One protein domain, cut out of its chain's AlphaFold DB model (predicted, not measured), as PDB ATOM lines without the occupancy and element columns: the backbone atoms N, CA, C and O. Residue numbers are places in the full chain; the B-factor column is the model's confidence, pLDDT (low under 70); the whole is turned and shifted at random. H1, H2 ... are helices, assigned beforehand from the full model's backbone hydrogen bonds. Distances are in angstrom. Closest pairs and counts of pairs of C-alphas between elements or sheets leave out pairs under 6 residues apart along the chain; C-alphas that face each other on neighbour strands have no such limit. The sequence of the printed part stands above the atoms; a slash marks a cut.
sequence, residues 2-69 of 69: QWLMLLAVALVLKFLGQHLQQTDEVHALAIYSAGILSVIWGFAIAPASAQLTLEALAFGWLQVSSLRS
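What this domain is: This is residues 2 to 69 of the 69 residues of an uncharacterized protein of Cyanothece sp. SIO1E1 (UniProt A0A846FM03). The helices make a wide V: H1 and H2, loosely side by side, form one arm, and residues 52 to 66 of H3 stick out as the other. The printed part has 68 residues, with helices H1, H2, H3 and no named strand: all helix. It is extended, radius of gyration of the C-alphas 17.6 A, spans 51 by 28 by 16 A.

Where its parts are: Find C-alpha 2 at (138.534, 54.363, 70.699); from there H1, residues 2 to 17, runs 22.5 A. H2, residues 23 to 45, runs 32.4 A. H3, residues 47 to 66, runs 28.3 A to (171.236, 44.689, 52.939).

How they stand to each other: H1 and H2, a hairpin, run opposite ways at a shallow tilt of 16 degrees. Residues 13 to 17 and 26 to 33 alone only just touch, with 3 C-alpha pairs within 8 A, the closest Gly 17 and Val 26, 6.6 A. H2 and H3 are close but not clearly touching, about perpendicular at 86 degrees. Each helix has every O i to N i+4 pair within hydrogen-bond range.

The domain as a whole: The printed part has no cut; 16 residues, among them 46 to 51, have pLDDT under 70.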
ATOM      1  N   GLN A   2     138.961  54.828  72.043       62.41
ATOM      2  CA  GLN A   2     138.534  54.363  70.699       62.41
ATOM      3  C   GLN A   2     137.298  55.071  70.108       62.41
ATOM      4  O   GLN A   2     137.253  55.348  68.914       62.41
ATOM      5  N   TRP A   3     136.312  55.416  70.936       67.50
ATOM      6  CA  TRP A   3     135.094  56.106  70.491       67.50
ATOM      7  C   TRP A   3     135.357  57.528  69.957       67.50
ATOM      8  O   TRP A   3     134.665  57.972  69.046       67.50
ATOM      9  N   LEU A   4     136.401  58.212  70.448       75.19
ATOM     10  CA  LEU A   4     136.833  59.515  69.921       75.19
ATOM     11  C   LEU A   4     137.472  59.387  68.532       75.19
ATOM     12  O   LEU A   4     137.221  60.223  67.670       75.19
ATOM     13  N   MET A   5     138.255  58.329  68.294       71.50
ATOM     14  CA  MET A   5     138.823  58.049  66.969       71.50
ATOM     15  C   MET A   5     137.727  57.772  65.937       71.50
ATOM     16  O   MET A   5     137.759  58.343  64.853       71.50
ATOM     17  N   LEU A   6     136.723  56.961  66.283       72.81
ATOM     18  CA  LEU A   6     135.589  56.692  65.393       72.81
ATOM     19  C   LEU A   6     134.787  57.962  65.079       72.81
ATOM     20  O   LEU A   6     134.406  58.173  63.930       72.81
ATOM     21  N   LEU A   7     134.589  58.836  66.072       75.94
ATOM     22  CA  LEU A   7     133.961  60.143  65.866       75.94
ATOM     23  C   LEU A   7     134.776  61.039  64.927       75.94
ATOM     24  O   LEU A   7     134.197  61.680  64.054       75.94
ATOM     25  N   ALA A   8     136.104  61.061  65.069       77.62
ATOM     26  CA  ALA A   8     136.979  61.823  64.182       77.62
ATOM     27  C   ALA A   8     136.920  61.299  62.737       77.62
ATOM     28  O   ALA A   8     136.767  62.091  61.808       77.62
ATOM     29  N   VAL A   9     136.953  59.975  62.540       77.62
ATOM     30  CA  VAL A   9     136.810  59.355  61.210       77.62
ATOM     31  C   VAL A   9     135.441  59.672  60.603       77.62
ATOM     32  O   VAL A   9     135.364  60.066  59.441       77.62
ATOM     33  N   ALA A  10     134.364  59.582  61.387       75.50
ATOM     34  CA  ALA A  10     133.018  59.920  60.926       75.50
ATOM     35  C   ALA A  10     132.892  61.399  60.515       75.50
ATOM     36  O   ALA A  10     132.249  61.708  59.512       75.50
ATOM     37  N   LEU A  11     133.533  62.314  61.250       81.88
ATOM     38  CA  LEU A  11     133.570  63.741  60.922       81.88
ATOM     39  C   LEU A  11     134.305  64.011  59.608       81.88
ATOM     40  O   LEU A  11     133.788  64.748  58.770       81.88
ATOM     41  N   VAL A  12     135.468  63.385  59.406       80.69
ATOM     42  CA  VAL A  12     136.246  63.511  58.165       80.69
ATOM     43  C   VAL A  12     135.463  62.962  56.975       80.69
ATOM     44  O   VAL A  12     135.388  63.622  55.942       80.69
ATOM     45  N   LEU A  13     134.817  61.802  57.127       76.62
ATOM     46  CA  LEU A  13     133.990  61.203  56.077       76.62
ATOM     47  C   LEU A  13     132.780  62.068  55.726       76.62
ATOM     48  O   LEU A  13     132.483  62.252  54.548       76.62
ATOM     49  N   LYS A  14     132.108  62.645  56.729       76.25
ATOM     50  CA  LYS A  14     131.003  63.581  56.507       76.25
ATOM     51  C   LYS A  14     131.477  64.827  55.759       76.25
ATOM     52  O   LYS A  14     130.799  65.270  54.839       76.25
ATOM     53  N   PHE A  15     132.624  65.381  56.145       78.75
ATOM     54  CA  PHE A  15     133.175  66.583  55.526       78.75
ATOM     55  C   PHE A  15     133.609  66.335  54.074       78.75
ATOM     56  O   PHE A  15     133.303  67.145  53.203       78.75
ATOM     57  N   LEU A  16     134.234  65.185  53.790       70.94
ATOM     58  CA  LEU A  16     134.534  64.759  52.418       70.94
ATOM     59  C   LEU A  16     133.246  64.568  51.610       70.94
ATOM     60  O   LEU A  16     133.136  65.108  50.515       70.94
ATOM     61  N   GLY A  17     132.259  63.874  52.187       67.31
ATOM     62  CA  GLY A  17     130.949  63.593  51.594       67.31
ATOM     63  C   GLY A  17     130.169  64.838  51.167       67.31
ATOM     64  O   GLY A  17     129.489  64.819  50.147       67.31
ATOM     65  N   GLN A  18     130.286  65.934  51.920       71.94
ATOM     66  CA  GLN A  18     129.564  67.183  51.651       71.94
ATOM     67  C   GLN A  18     129.993  67.888  50.358       71.94
ATOM     68  O   GLN A  18     129.228  68.700  49.842       71.94
ATOM     69  N   HIS A  19     131.181  67.583  49.836       64.94
ATOM     70  CA  HIS A  19     131.690  68.181  48.603       64.94
ATOM     71  C   HIS A  19     131.371  67.375  47.335       64.94
ATOM     72  O   HIS A  19     131.591  67.891  46.240       64.94
ATOM     73  N   LEU A  20     130.837  66.154  47.455       64.44
ATOM     74  CA  LEU A  20     130.543  65.301  46.303       64.44
ATOM     75  C   LEU A  20     129.093  65.511  45.852       64.44
ATOM     76  O   LEU A  20     128.150  65.233  46.593       64.44
ATOM     77  N   GLN A  21     128.912  66.029  44.637       65.44
ATOM     78  CA  GLN A  21     127.590  66.300  44.054       65.44
ATOM     79  C   GLN A  21     127.083  65.154  43.167       65.44
ATOM     80  O   GLN A  21     125.886  65.090  42.882       65.44
ATOM     81  N   GLN A  22     127.963  64.243  42.740       71.69
ATOM     82  CA  GLN A  22     127.596  63.090  41.922       71.69
ATOM     83  C   GLN A  22     127.395  61.830  42.770       71.69
ATOM     84  O   GLN A  22     128.179  61.498  43.657       71.69
ATOM     85  N   THR A  23     126.333  61.085  42.469       72.31
ATOM     86  CA  THR A  23     125.977  59.841  43.166       72.31
ATOM     87  C   THR A  23     127.041  58.750  43.044       72.31
ATOM     88  O   THR A  23     127.219  57.991  43.996       72.31
ATOM     89  N   ASP A  24     127.775  58.693  41.928       68.81
ATOM     90  CA  ASP A  24     128.883  57.741  41.735       68.81
ATOM     91  C   ASP A  24     130.063  58.030  42.665       68.81
ATOM     92  O   ASP A  24     130.661  57.130  43.253       68.81
ATOM     93  N   GLU A  25     130.350  59.308  42.865       70.88
ATOM     94  CA  GLU A  25     131.390  59.814  43.750       70.88
ATOM     95  C   GLU A  25     131.093  59.475  45.225       70.88
ATOM     96  O   GLU A  25     131.978  59.055  45.976       70.88
ATOM     97  N   VAL A  26     129.820  59.552  45.628       74.56
ATOM     98  CA  VAL A  26     129.360  59.122  46.960       74.56
ATOM     99  C   VAL A  26     129.495  57.606  47.141       74.56
ATOM    100  O   VAL A  26     129.924  57.154  48.204       74.56
ATOM    101  N   HIS A  27     129.178  56.808  46.116       72.62
ATOM    102  CA  HIS A  27     129.348  55.350  46.169       72.62
ATOM    103  C   HIS A  27     130.826  54.958  46.248       72.62
ATOM    104  O   HIS A  27     131.190  54.099  47.054       72.62
ATOM    105  N   ALA A  28     131.691  55.625  45.482       74.62
ATOM    106  CA  ALA A  28     133.133  55.436  45.563       74.62
ATOM    107  C   ALA A  28     133.656  55.755  46.972       74.62
ATOM    108  O   ALA A  28     134.388  54.948  47.547       74.62
ATOM    109  N   LEU A  29     133.216  56.867  47.574       78.06
ATOM    110  CA  LEU A  29     133.571  57.241  48.947       78.06
ATOM    111  C   LEU A  29     133.078  56.207  49.978       78.06
ATOM    112  O   LEU A  29     133.798  55.870  50.921       78.06
ATOM    113  N   ALA A  30     131.868  55.671  49.802       76.44
ATOM    114  CA  ALA A  30     131.304  54.642  50.674       76.44
ATOM    115  C   ALA A  30     132.105  53.330  50.610       76.44
ATOM    116  O   ALA A  30     132.429  52.755  51.647       76.44
ATOM    117  N   ILE A  31     132.496  52.886  49.413       80.38
ATOM    118  CA  ILE A  31     133.328  51.687  49.236       80.38
ATOM    119  C   ILE A  31     134.716  51.904  49.848       80.38
ATOM    120  O   ILE A  31     135.215  51.042  50.573       80.38
ATOM    121  N   TYR A  32     135.322  53.070  49.611       79.75
ATOM    122  CA  TYR A  32     136.638  53.399  50.156       79.75
ATOM    123  C   TYR A  32     136.627  53.431  51.686       79.75
ATOM    124  O   TYR A  32     137.495  52.855  52.343       79.75
ATOM    125  N   SER A  33     135.611  54.068  52.268       79.69
ATOM    126  CA  SER A  33     135.452  54.160  53.718       79.69
ATOM    127  C   SER A  33     135.140  52.813  54.363       79.69
ATOM    128  O   SER A  33     135.741  52.492  55.388       79.69
ATOM    129  N   ALA A  34     134.294  51.984  53.746       78.81
ATOM    130  CA  ALA A  34     134.045  50.615  54.190       78.81
ATOM    131  C   ALA A  34     135.321  49.760  54.147       78.81
ATOM    132  O   ALA A  34     135.587  49.009  55.084       78.81
ATOM    133  N   GLY A  35     136.145  49.915  53.106       77.69
ATOM    134  CA  GLY A  35     137.449  49.261  53.001       77.69
ATOM    135  C   GLY A  35     138.397  49.671  54.129       77.69
ATOM    136  O   GLY A  35     138.929  48.812  54.829       77.69
ATOM    137  N   ILE A  36     138.553  50.975  54.367       78.50
ATOM    138  CA  ILE A  36     139.404  51.503  55.445       78.50
ATOM    139  C   ILE A  36     138.912  51.023  56.815       78.50
ATOM    140  O   ILE A  36     139.709  50.549  57.625       78.50
ATOM    141  N   LEU A  37     137.605  51.096  57.075       80.19
ATOM    142  CA  LEU A  37     137.011  50.627  58.327       80.19
ATOM    143  C   LEU A  37     137.194  49.119  58.513       80.19
ATOM    144  O   LEU A  37     137.526  48.693  59.614       80.19
ATOM    145  N   SER A  38     137.043  48.324  57.452       76.44
ATOM    146  CA  SER A  38     137.273  46.876  57.480       76.44
ATOM    147  C   SER A  38     138.731  46.534  57.793       76.44
ATOM    148  O   SER A  38     138.994  45.666  58.623       76.44
ATOM    149  N   VAL A  39     139.691  47.266  57.216       74.19
ATOM    150  CA  VAL A  39     141.121  47.094  57.515       74.19
ATOM    151  C   VAL A  39     141.423  47.454  58.967       74.19
ATOM    152  O   VAL A  39     142.039  46.657  59.669       74.19
ATOM    153  N   ILE A  40     140.959  48.615  59.443       77.12
ATOM    154  CA  ILE A  40     141.146  49.047  60.839       77.12
ATOM    155  C   ILE A  40     140.524  48.030  61.801       77.12
ATOM    156  O   ILE A  40     141.126  47.682  62.815       77.12
ATOM    157  N   TRP A  41     139.333  47.527  61.477       72.75
ATOM    158  CA  TRP A  41     138.627  46.546  62.290       72.75
ATOM    159  C   TRP A  41     139.316  45.179  62.291       72.75
ATOM    160  O   TRP A  41     139.489  44.583  63.352       72.75
ATOM    161  N   GLY A  42     139.791  44.707  61.136       69.44
ATOM    162  CA  GLY A  42     140.610  43.500  61.031       69.44
ATOM    163  C   GLY A  42     141.897  43.610  61.850       69.44
ATOM    164  O   GLY A  42     142.266  42.671  62.554       69.44
ATOM    165  N   PHE A  43     142.523  44.788  61.849       69.12
ATOM    166  CA  PHE A  43     143.689  45.087  62.681       69.12
ATOM    167  C   PHE A  43     143.351  45.104  64.179       69.12
ATOM    168  O   PHE A  43     144.144  44.650  64.999       69.12
ATOM    169  N   ALA A  44     142.168  45.601  64.549       70.12
ATOM    170  CA  ALA A  44     141.713  45.650  65.936       70.12
ATOM    171  C   ALA A  44     141.324  44.268  66.494       70.12
ATOM    172  O   ALA A  44     141.541  44.015  67.677       70.12
ATOM    173  N   ILE A  45     140.762  43.379  65.665       70.31
ATOM    174  CA  ILE A  45     140.356  42.020  66.067       70.31
ATOM    175  C   ILE A  45     141.541  41.054  66.100       70.31
ATOM    176  O   ILE A  45     141.610  40.207  66.990       70.31
ATOM    177  N   ALA A  46     142.477  41.171  65.158       65.44
ATOM    178  CA  ALA A  46     143.633  40.284  65.063       65.44
ATOM    179  C   ALA A  46     144.957  41.075  65.101       65.44
ATOM    180  O   ALA A  46     145.754  41.012  64.155       65.44
ATOM    181  N   PRO A  47     145.218  41.821  66.195       64.69
ATOM    182  CA  PRO A  47     146.365  42.721  66.284       64.69
ATOM    183  C   PRO A  47     147.682  41.962  66.155       64.69
ATOM    184  O   PRO A  47     148.565  42.401  65.428       64.69
ATOM    185  N   ALA A  48     147.786  40.773  66.755       66.88
ATOM    186  CA  ALA A  48     149.000  39.965  66.698       66.88
ATOM    187  C   ALA A  48     149.360  39.534  65.266       66.88
ATOM    188  O   ALA A  48     150.496  39.713  64.845       66.88
ATOM    189  N   SER A  49     148.411  39.013  64.479       65.94
ATOM    190  CA  SER A  49     148.699  38.568  63.106       65.94
ATOM    191  C   SER A  49     149.019  39.727  62.166       65.94
ATOM    192  O   SER A  49     149.902  39.606  61.318       65.94
ATOM    193  N   ALA A  50     148.335  40.863  62.314       65.25
ATOM    194  CA  ALA A  50     148.563  42.020  61.455       65.25
ATOM    195  C   ALA A  50     149.899  42.715  61.780       65.25
ATOM    196  O   ALA A  50     150.645  43.094  60.876       65.25
ATOM    197  N   GLN A  51     150.248  42.788  63.066       66.94
ATOM    198  CA  GLN A  51     151.538  43.276  63.545       66.94
ATOM    199  C   GLN A  51     152.692  42.365  63.097       66.94
ATOM    200  O   GLN A  51     153.666  42.860  62.539       66.94
ATOM    201  N   LEU A  52     152.533  41.039  63.199       71.00
ATOM    202  CA  LEU A  52     153.505  40.066  62.681       71.00
ATOM    203  C   LEU A  52     153.700  40.172  61.161       71.00
ATOM    204  O   LEU A  52     154.809  39.994  60.668       71.00
ATOM    205  N   THR A  53     152.644  40.488  60.408       75.38
ATOM    206  CA  THR A  53     152.731  40.657  58.948       75.38
ATOM    207  C   THR A  53     153.513  41.919  58.575       75.38
ATOM    208  O   THR A  53     154.338  41.886  57.662       75.38
ATOM    209  N   LEU A  54     153.293  43.027  59.295       76.75
ATOM    210  CA  LEU A  54     154.073  44.257  59.119       76.75
ATOM    211  C   LEU A  54     155.540  44.062  59.503       76.75
ATOM    212  O   LEU A  54     156.420  44.526  58.780       76.75
ATOM    213  N   GLU A  55     155.813  43.352  60.597       77.56
ATOM    214  CA  GLU A  55     157.182  43.017  60.992       77.56
ATOM    215  C   GLU A  55     157.859  42.123  59.951       77.56
ATOM    216  O   GLU A  55     158.977  42.417  59.535       77.56
ATOM    217  N   ALA A  56     157.172  41.097  59.439       78.12
ATOM    218  CA  ALA A  56     157.695  40.241  58.376       78.12
ATOM    219  C   ALA A  56     158.017  41.031  57.094       78.12
ATOM    220  O   ALA A  56     159.063  40.814  56.480       78.12
ATOM    221  N   LEU A  57     157.160  41.984  56.713       83.56
ATOM    222  CA  LEU A  57     157.412  42.894  55.592       83.56
ATOM    223  C   LEU A  57     158.628  43.792  55.843       83.56
ATOM    224  O   LEU A  57     159.466  43.946  54.954       83.56
ATOM    225  N   ALA A  58     158.751  44.359  57.043       82.69
ATOM    226  CA  ALA A  58     159.868  45.225  57.411       82.69
ATOM    227  C   ALA A  58     161.205  44.464  57.453       82.69
ATOM    228  O   ALA A  58     162.202  44.947  56.913       82.69
ATOM    229  N   PHE A  59     161.227  43.255  58.024       83.81
ATOM    230  CA  PHE A  59     162.406  42.386  58.026       83.81
ATOM    231  C   PHE A  59     162.784  41.935  56.614       83.81
ATOM    232  O   PHE A  59     163.957  42.009  56.247       83.81
ATOM    233  N   GLY A  60     161.805  41.541  55.795       84.44
ATOM    234  CA  GLY A  60     162.037  41.199  54.392       84.44
ATOM    235  C   GLY A  60     162.625  42.370  53.602       84.44
ATOM    236  O   GLY A  60     163.580  42.193  52.847       84.44
ATOM    237  N   TRP A  61     162.121  43.586  53.826       85.56
ATOM    238  CA  TRP A  61     162.639  44.797  53.193       85.56
ATOM    239  C   TRP A  61     164.068  45.125  53.633       85.56
ATOM    240  O   TRP A  61     164.921  45.408  52.791       85.56
ATOM    241  N   LEU A  62     164.355  45.039  54.935       84.50
ATOM    242  CA  LEU A  62     165.704  45.229  55.470       84.50
ATOM    243  C   LEU A  62     166.686  44.222  54.869       84.50
ATOM    244  O   LEU A  62     167.752  44.622  54.407       84.50
ATOM    245  N   GLN A  63     166.305  42.949  54.789       86.88
ATOM    246  CA  GLN A  63     167.155  41.897  54.238       86.88
ATOM    247  C   GLN A  63     167.415  42.072  52.733       86.88
ATOM    248  O   GLN A  63     168.538  41.882  52.265       86.88
ATOM    249  N   VAL A  64     166.410  42.501  51.966       86.69
ATOM    250  CA  VAL A  64     166.585  42.857  50.548       86.69
ATOM    251  C   VAL A  64     167.479  44.090  50.397       86.69
ATOM    252  O   VAL A  64     168.327  44.127  49.505       86.69
ATOM    253  N   SER A  65     167.332  45.089  51.271       79.50
ATOM    254  CA  SER A  65     168.166  46.295  51.245       79.50
ATOM    255  C   SER A  65     169.625  46.010  51.615       79.50
ATOM    256  O   SER A  65     170.520  46.560  50.980       79.50
ATOM    257  N   SER A  66     169.879  45.090  52.555       77.81
ATOM    258  CA  SER A  66     171.236  44.689  52.939       77.81
ATOM    259  C   SER A  66     171.941  43.861  51.868       77.81
ATOM    260  O   SER A  66     173.158  43.894  51.794       77.81
ATOM    261  N   LEU A  67     171.197  43.129  51.032       80.19
ATOM    262  CA  LEU A  67     171.755  42.383  49.896       80.19
ATOM    263  C   LEU A  67     172.081  43.277  48.688       80.19
ATOM    264  O   LEU A  67     172.739  42.827  47.753       80.19
ATOM    265  N   ARG A  68     171.581  44.518  48.676       71.31
ATOM    266  CA  ARG A  68     171.825  45.512  47.619       71.31
ATOM    267  C   ARG A  68     172.967  46.485  47.934       71.31
ATOM    268  O   ARG A  68     173.340  47.231  47.030       71.31
ATOM    269  N   SER A  69     173.459  46.508  49.175       56.44
ATOM    270  CA  SER A  69     174.621  47.297  49.617       56.44
ATOM    271  C   SER A  69     175.901  46.476  49.562       56.44
ATOM    272  O   SER A  69     176.962  47.137  49.523       56.44
TER     273      SER A  69